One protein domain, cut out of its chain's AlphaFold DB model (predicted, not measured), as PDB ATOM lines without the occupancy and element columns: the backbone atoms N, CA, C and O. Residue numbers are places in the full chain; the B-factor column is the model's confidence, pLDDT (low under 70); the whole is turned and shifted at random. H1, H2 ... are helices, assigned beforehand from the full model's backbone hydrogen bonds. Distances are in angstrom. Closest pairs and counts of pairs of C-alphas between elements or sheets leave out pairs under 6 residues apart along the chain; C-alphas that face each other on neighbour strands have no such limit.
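What this domain is: This is residues 135 to 186 of the 186 residues of an uncharacterized protein of Pseudogymnoascus sp. 24MN13 (UniProt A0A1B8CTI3). One long helix, H1, makes the length of the model, and its first part, residues 135 to 152, sticks out as a free arm. At the other end the backbone folds back after H1 into a short helix, H2, set crosswise on residues 160 to 165 of H1, and residues 177 to 186 follow as a tail with no named element. The printed part has 52 residues with two named helices, H1 then H2, and no named strand; the class is all helix. It is only just loose, close to extended, with a radius of gyration of the C-alphas of 14.6 A, and the C-alphas span 48 by 16 by 12 A.

Where its parts are: H1 is residues 135 to 167, 47.6 A from first to last C-alpha; it begins at C-alpha 135 (193.059, 218.863, 251.114) and ends at C-alpha 167 (229.090, 205.589, 279.238). H2 is residues 171 to 176, 9.0 A from first to last C-alpha, and ends at C-alpha 176 (229.174, 210.019, 265.198).

How they stand to each other: H1 touches H2 with residues 160 to 165 alone. Their closest C-alphas, those of Ala 164 and Ile 171, are 5.3 A apart. Their lines are about perpendicular, at 74 degrees. In H1 and H2 every O i to N i+4 pair is within hydrogen-bond range.

The domain as a whole: The two C-alphas farthest apart, those of Ala 135 and Gly 168, are 48.5 A apart. Without the free residues 135 to 152, the body of 34 residues spans 23 by 19 by 12 A. The link from H1 to H2 is tight, with 3 residues. The printed part has no cut and ends at Asp 186, the chain's last residue. The mean pLDDT of the printed part is 92.3, and no printed residue is under 70.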
ATOM      1  N   ALA A 135     192.176 218.008 250.328       87.25
ATOM      2  CA  ALA A 135     193.059 218.863 251.114       87.25
ATOM      3  C   ALA A 135     193.085 218.462 252.595       87.25
ATOM      4  O   ALA A 135     194.147 218.393 253.216       87.25
ATOM      5  N   ALA A 136     191.904 218.194 253.158       88.31
ATOM      6  CA  ALA A 136     191.723 217.984 254.584       88.31
ATOM      7  C   ALA A 136     192.350 216.661 255.026       88.31
ATOM      8  O   ALA A 136     193.089 216.634 256.013       88.31
ATOM      9  N   ALA A 137     192.132 215.578 254.272       89.81
ATOM     10  CA  ALA A 137     192.781 214.303 254.559       89.81
ATOM     11  C   ALA A 137     194.303 214.388 254.414       89.81
ATOM     12  O   ALA A 137     195.020 213.840 255.253       89.81
ATOM     13  N   THR A 138     194.808 215.115 253.410       92.50
ATOM     14  CA  THR A 138     196.256 215.290 253.209       92.50
ATOM     15  C   THR A 138     196.900 215.999 254.403       92.50
ATOM     16  O   THR A 138     197.890 215.510 254.951       92.50
ATOM     17  N   VAL A 139     196.316 217.112 254.857       94.25
ATOM     18  CA  VAL A 139     196.810 217.857 256.025       94.25
ATOM     19  C   VAL A 139     196.702 217.013 257.294       94.25
ATOM     20  O   VAL A 139     197.668 216.915 258.046       94.25
ATOM     21  N   LYS A 140     195.576 216.325 257.507       95.19
ATOM     22  CA  LYS A 140     195.377 215.457 258.675       95.19
ATOM     23  C   LYS A 140     196.399 214.319 258.733       95.19
ATOM     24  O   LYS A 140     196.958 214.048 259.794       95.19
ATOM     25  N   ALA A 141     196.662 213.663 257.604       94.25
ATOM     26  CA  ALA A 141     197.666 212.609 257.513       94.25
ATOM     27  C   ALA A 141     199.081 213.149 257.771       94.25
ATOM     28  O   ALA A 141     199.867 212.501 258.462       94.25
ATOM     29  N   HIS A 142     199.393 214.341 257.255       95.94
ATOM     30  CA  HIS A 142     200.677 214.994 257.489       95.94
ATOM     31  C   HIS A 142     200.879 215.358 258.964       95.94
ATOM     32  O   HIS A 142     201.899 214.985 259.535       95.94
ATOM     33  N   ILE A 143     199.884 215.989 259.594       96.12
ATOM     34  CA  ILE A 143     199.887 216.321 261.026       96.12
ATOM     35  C   ILE A 143     200.120 215.061 261.860       96.12
ATOM     36  O   ILE A 143     201.022 215.030 262.693       96.12
ATOM     37  N   LYS A 144     199.373 213.981 261.591       97.56
ATOM     38  CA  LYS A 144     199.536 212.712 262.313       97.56
ATOM     39  C   LYS A 144     200.951 212.147 262.172       97.56
ATOM     40  O   LYS A 144     201.521 211.692 263.159       97.56
ATOM     41  N   ARG A 145     201.518 212.166 260.960       97.56
ATOM     42  CA  ARG A 145     202.884 211.680 260.719       97.56
ATOM     43  C   ARG A 145     203.920 212.536 261.443       97.56
ATOM     44  O   ARG A 145     204.846 211.978 262.013       97.56
ATOM     45  N   LEU A 146     203.757 213.858 261.424       97.38
ATOM     46  CA  LEU A 146     204.681 214.782 262.072       97.38
ATOM     47  C   LEU A 146     204.666 214.614 263.595       97.38
ATOM     48  O   LEU A 146     205.730 214.551 264.200       97.38
ATOM     49  N   HIS A 147     203.483 214.466 264.200       97.94
ATOM     50  CA  HIS A 147     203.371 214.164 265.629       97.94
ATOM     51  C   HIS A 147     204.023 212.832 265.978       97.94
ATOM     52  O   HIS A 147     204.884 212.803 266.847       97.94
ATOM     53  N   ALA A 148     203.689 211.761 265.253       97.38
ATOM     54  CA  ALA A 148     204.270 210.447 265.509       97.38
ATOM     55  C   ALA A 148     205.803 210.448 265.371       97.38
ATOM     56  O   ALA A 148     206.483 209.801 266.160       97.38
ATOM     57  N   TYR A 149     206.343 211.181 264.390       97.25
ATOM     58  CA  TYR A 149     207.787 211.348 264.220       97.25
ATOM     59  C   TYR A 149     208.417 212.125 265.382       97.25
ATOM     60  O   TYR A 149     209.407 211.663 265.938       97.25
ATOM     61  N   ASN A 150     207.847 213.263 265.783       96.44
ATOM     62  CA  ASN A 150     208.389 214.042 266.897       96.44
ATOM     63  C   ASN A 150     208.350 213.243 268.205       96.44
ATOM     64  O   ASN A 150     209.342 213.200 268.919       96.44
ATOM     65  N   GLU A 151     207.246 212.543 268.475       97.81
ATOM     66  CA  GLU A 151     207.102 211.707 269.668       97.81
ATOM     67  C   GLU A 151     208.188 210.624 269.741       97.81
ATOM     68  O   GLU A 151     208.866 210.500 270.760       97.81
ATOM     69  N   ILE A 152     208.396 209.853 268.665       96.12
ATOM     70  CA  ILE A 152     209.423 208.801 268.677       96.12
ATOM     71  C   ILE A 152     210.840 209.378 268.693       96.12
ATOM     72  O   ILE A 152     211.719 208.813 269.342       96.12
ATOM     73  N   ARG A 153     211.062 210.508 268.014       95.44
ATOM     74  CA  ARG A 153     212.351 211.196 268.002       95.44
ATOM     75  C   ARG A 153     212.724 211.671 269.400       95.44
ATOM     76  O   ARG A 153     213.829 211.382 269.840       95.44
ATOM     77  N   ASP A 154     211.814 212.325 270.113       96.19
ATOM     78  CA  ASP A 154     212.073 212.854 271.455       96.19
ATOM     79  C   ASP A 154     212.371 211.723 272.453       96.19
ATOM     80  O   ASP A 154     213.314 211.811 273.243       96.19
ATOM     81  N   VAL A 155     211.627 210.612 272.368       97.06
ATOM     82  CA  VAL A 155     211.908 209.405 273.163       97.06
ATOM     83  C   VAL A 155     213.282 208.827 272.815       97.06
ATOM     84  O   VAL A 155     214.067 208.528 273.714       97.06
ATOM     85  N   GLY A 156     213.599 208.693 271.525       94.94
ATOM     86  CA  GLY A 156     214.886 208.177 271.058       94.94
ATOM     87  C   GLY A 156     216.067 209.042 271.499       94.94
ATOM     88  O   GLY A 156     217.040 208.521 272.039       94.94
ATOM     89  N   GLN A 157     215.963 210.363 271.348       93.75
ATOM     90  CA  GLN A 157     216.987 211.310 271.794       93.75
ATOM     91  C   GLN A 157     217.180 211.265 273.310       93.75
ATOM     92  O   GLN A 157     218.320 211.281 273.777       93.75
ATOM     93  N   GLY A 158     216.089 211.151 274.075       95.06
ATOM     94  CA  GLY A 158     216.155 210.939 275.517       95.06
ATOM     95  C   GLY A 158     216.946 209.680 275.867       95.06
ATOM     96  O   GLY A 158     217.902 209.749 276.636       95.06
ATOM     97  N   LEU A 159     216.614 208.543 275.249       95.88
ATOM     98  CA  LEU A 159     217.308 207.272 275.484       95.88
ATOM     99  C   LEU A 159     218.797 207.333 275.116       95.88
ATOM    100  O   LEU A 159     219.630 206.868 275.891       95.88
ATOM    101  N   ILE A 160     219.143 207.941 273.979       94.19
ATOM    102  CA  ILE A 160     220.544 208.143 273.577       94.19
ATOM    103  C   ILE A 160     221.271 209.025 274.600       94.19
ATOM    104  O   ILE A 160     222.406 208.724 274.964       94.19
ATOM    105  N   GLY A 161     220.613 210.066 275.118       94.19
ATOM    106  CA  GLY A 161     221.146 210.906 276.191       94.19
ATOM    107  C   GLY A 161     221.486 210.112 277.455       94.19
ATOM    108  O   GLY A 161     222.592 210.246 277.978       94.19
ATOM    109  N   LEU A 162     220.579 209.234 277.894       95.75
ATOM    110  CA  LEU A 162     220.801 208.364 279.055       95.75
ATOM    111  C   LEU A 162     221.961 207.384 278.823       95.75
ATOM    112  O   LEU A 162     222.774 207.164 279.719       95.75
ATOM    113  N   ILE A 163     222.066 206.800 277.627       94.12
ATOM    114  CA  ILE A 163     223.157 205.871 277.295       94.12
ATOM    115  C   ILE A 163     224.506 206.601 277.260       94.12
ATOM    116  O   ILE A 163     225.497 206.083 277.778       94.12
ATOM    117  N   ALA A 164     224.551 207.800 276.677       94.31
ATOM    118  CA  ALA A 164     225.758 208.619 276.632       94.31
ATOM    119  C   ALA A 164     226.242 208.972 278.048       94.31
ATOM    120  O   ALA A 164     227.425 208.812 278.353       94.31
ATOM    121  N   GLU A 165     225.316 209.356 278.934       94.56
ATOM    122  CA  GLU A 165     225.602 209.629 280.344       94.56
ATOM    123  C   GLU A 165     226.163 208.394 281.064       94.56
ATOM    124  O   GLU A 165     227.209 208.483 281.705       94.56
ATOM    125  N   GLN A 166     225.535 207.224 280.900       95.06
ATOM    126  CA  GLN A 166     226.003 205.969 281.508       95.06
ATOM    127  C   GLN A 166     227.410 205.567 281.055       95.06
ATOM    128  O   GLN A 166     228.170 204.982 281.826       95.06
ATOM    129  N   ARG A 167     227.765 205.870 279.804       93.50
ATOM    130  CA  ARG A 167     229.090 205.589 279.238       93.50
ATOM    131  C   ARG A 167     230.119 206.679 279.540       93.50
ATOM    132  O   ARG A 167     231.297 206.480 279.260       93.50
ATOM    133  N   GLY A 168     229.695 207.820 280.083       92.81
ATOM    134  CA  GLY A 168     230.558 208.978 280.315       92.81
ATOM    135  C   GLY A 168     231.053 209.652 279.030       92.81
ATOM    136  O   GLY A 168     232.073 210.338 279.063       92.81
ATOM    137  N   VAL A 169     230.357 209.457 277.904       93.69
ATOM    138  CA  VAL A 169     230.694 210.049 276.596       93.69
ATOM    139  C   VAL A 169     229.743 211.190 276.257       93.69
ATOM    140  O   VAL A 169     228.655 211.321 276.821       93.69
ATOM    141  N   ARG A 170     230.130 212.051 275.313       91.62
ATOM    142  CA  ARG A 170     229.223 213.102 274.833       91.62
ATOM    143  C   ARG A 170     228.150 212.501 273.932       91.62
ATOM    144  O   ARG A 170     228.436 211.644 273.109       91.62
ATOM    145  N   ILE A 171     226.938 213.055 273.990       89.88
ATOM    146  CA  ILE A 171     225.817 212.646 273.122       89.88
ATOM    147  C   ILE A 171     226.199 212.702 271.629       89.88
ATOM    148  O   ILE A 171     225.787 211.848 270.855       89.88
ATOM    149  N   GLY A 172     227.023 213.678 271.223       89.12
ATOM    150  CA  GLY A 172     227.529 213.773 269.847       89.12
ATOM    151  C   GLY A 172     228.325 212.543 269.401       89.12
ATOM    152  O   GLY A 172     228.151 212.088 268.278       89.12
ATOM    153  N   GLU A 173     229.105 211.942 270.302       89.62
ATOM    154  CA  GLU A 173     229.923 210.757 270.007       89.62
ATOM    155  C   GLU A 173     229.051 209.515 269.758       89.62
ATOM    156  O   GLU A 173     229.397 208.680 268.926       89.62
ATOM    157  N   CYS A 174     227.880 209.428 270.399       88.12
ATOM    158  CA  CYS A 174     226.888 208.384 270.123       88.12
ATOM    159  C   CYS A 174     226.272 208.503 268.717       88.12
ATOM    160  O   CYS A 174     225.954 207.486 268.099       88.12
ATOM    161  N   TYR A 175     226.118 209.723 268.190       91.06
ATOM    162  CA  TYR A 175     225.673 209.935 266.807       91.06
ATOM    163  C   TYR A 175     226.801 209.678 265.801       91.06
ATOM    164  O   TYR A 175     226.582 209.004 264.796       91.06
ATOM    165  N   ASP A 176     228.009 210.169 266.080       87.94
ATOM    166  CA  ASP A 176     229.174 210.019 265.198       87.94
ATOM    167  C   ASP A 176     229.629 208.556 265.086       87.94
ATOM    168  O   ASP A 176     230.092 208.119 264.032       87.94
ATOM    169  N   GLY A 177     229.448 207.775 266.157       82.25
ATOM    170  CA  GLY A 177     229.713 206.338 266.178       82.25
ATOM    171  C   GLY A 177     228.739 205.508 265.336       82.25
ATOM    172  O   GLY A 177     229.004 204.331 265.102       82.25
ATOM    173  N   GLY A 178     227.615 206.086 264.888       82.88
ATOM    174  CA  GLY A 178     226.619 205.416 264.041       82.88
ATOM    175  C   GLY A 178     225.964 204.178 264.667       82.88
ATOM    176  O   GLY A 178     225.251 203.444 263.987       82.88
ATOM    177  N   GLU A 179     226.184 203.939 265.959       84.44
ATOM    178  CA  GLU A 179     225.806 202.713 266.671       84.44
ATOM    179  C   GLU A 179     224.289 202.499 266.765       84.44
ATOM    180  O   GLU A 179     223.822 201.363 266.828       84.44
ATOM    181  N   PHE A 180     223.520 203.587 266.720       88.75
ATOM    182  CA  PHE A 180     222.057 203.567 266.765       88.75
ATOM    183  C   PHE A 180     221.407 203.778 265.390       88.75
ATOM    184  O   PHE A 180     220.183 203.838 265.298       88.75
ATOM    185  N   GLY A 181     222.204 203.896 264.318       89.12
ATOM    186  CA  GLY A 181     221.701 204.080 262.952       89.12
ATOM    187  C   GLY A 181     220.963 205.404 262.707       89.12
ATOM    188  O   GLY A 181     220.247 205.514 261.716       89.12
ATOM    189  N   VAL A 182     221.125 206.386 263.598       89.06
ATOM    190  CA  VAL A 182     220.550 207.735 263.499       89.06
ATOM    191  C   VAL A 182     221.664 208.773 263.564       89.06
ATOM    192  O   VAL A 182     222.628 208.601 264.308       89.06
ATOM    193  N   GLY A 183     221.549 209.843 262.782       87.50
ATOM    194  CA  GLY A 183     222.460 210.981 262.805       87.50
ATOM    195  C   GLY A 183     221.900 212.168 263.590       87.50
ATOM    196  O   GLY A 183     220.706 212.276 263.851       87.50
ATOM    197  N   ALA A 184     222.760 213.141 263.904       81.81
ATOM    198  CA  ALA A 184     222.365 214.344 264.649       81.81
ATOM    199  C   ALA A 184     221.335 215.244 263.923       81.81
ATOM    200  O   ALA A 184     220.783 216.166 264.522       81.81
ATOM    201  N   LYS A 185     221.109 215.020 262.622       85.62
ATOM    202  CA  LYS A 185     220.157 215.778 261.791       85.62
ATOM    203  C   LYS A 185     218.844 215.031 261.539       85.62
ATOM    204  O   LYS A 185     217.971 215.610 260.895       85.62
ATOM    205  N   ASP A 186     218.733 213.798 262.027       79.25
ATOM    206  CA  ASP A 186     217.563 212.938 261.848       79.25
ATOM    207  C   ASP A 186     216.506 213.129 262.944       79.25
ATOM    208  O   ASP A 186     216.734 213.860 263.947       79.25
TER     209      ASP A 186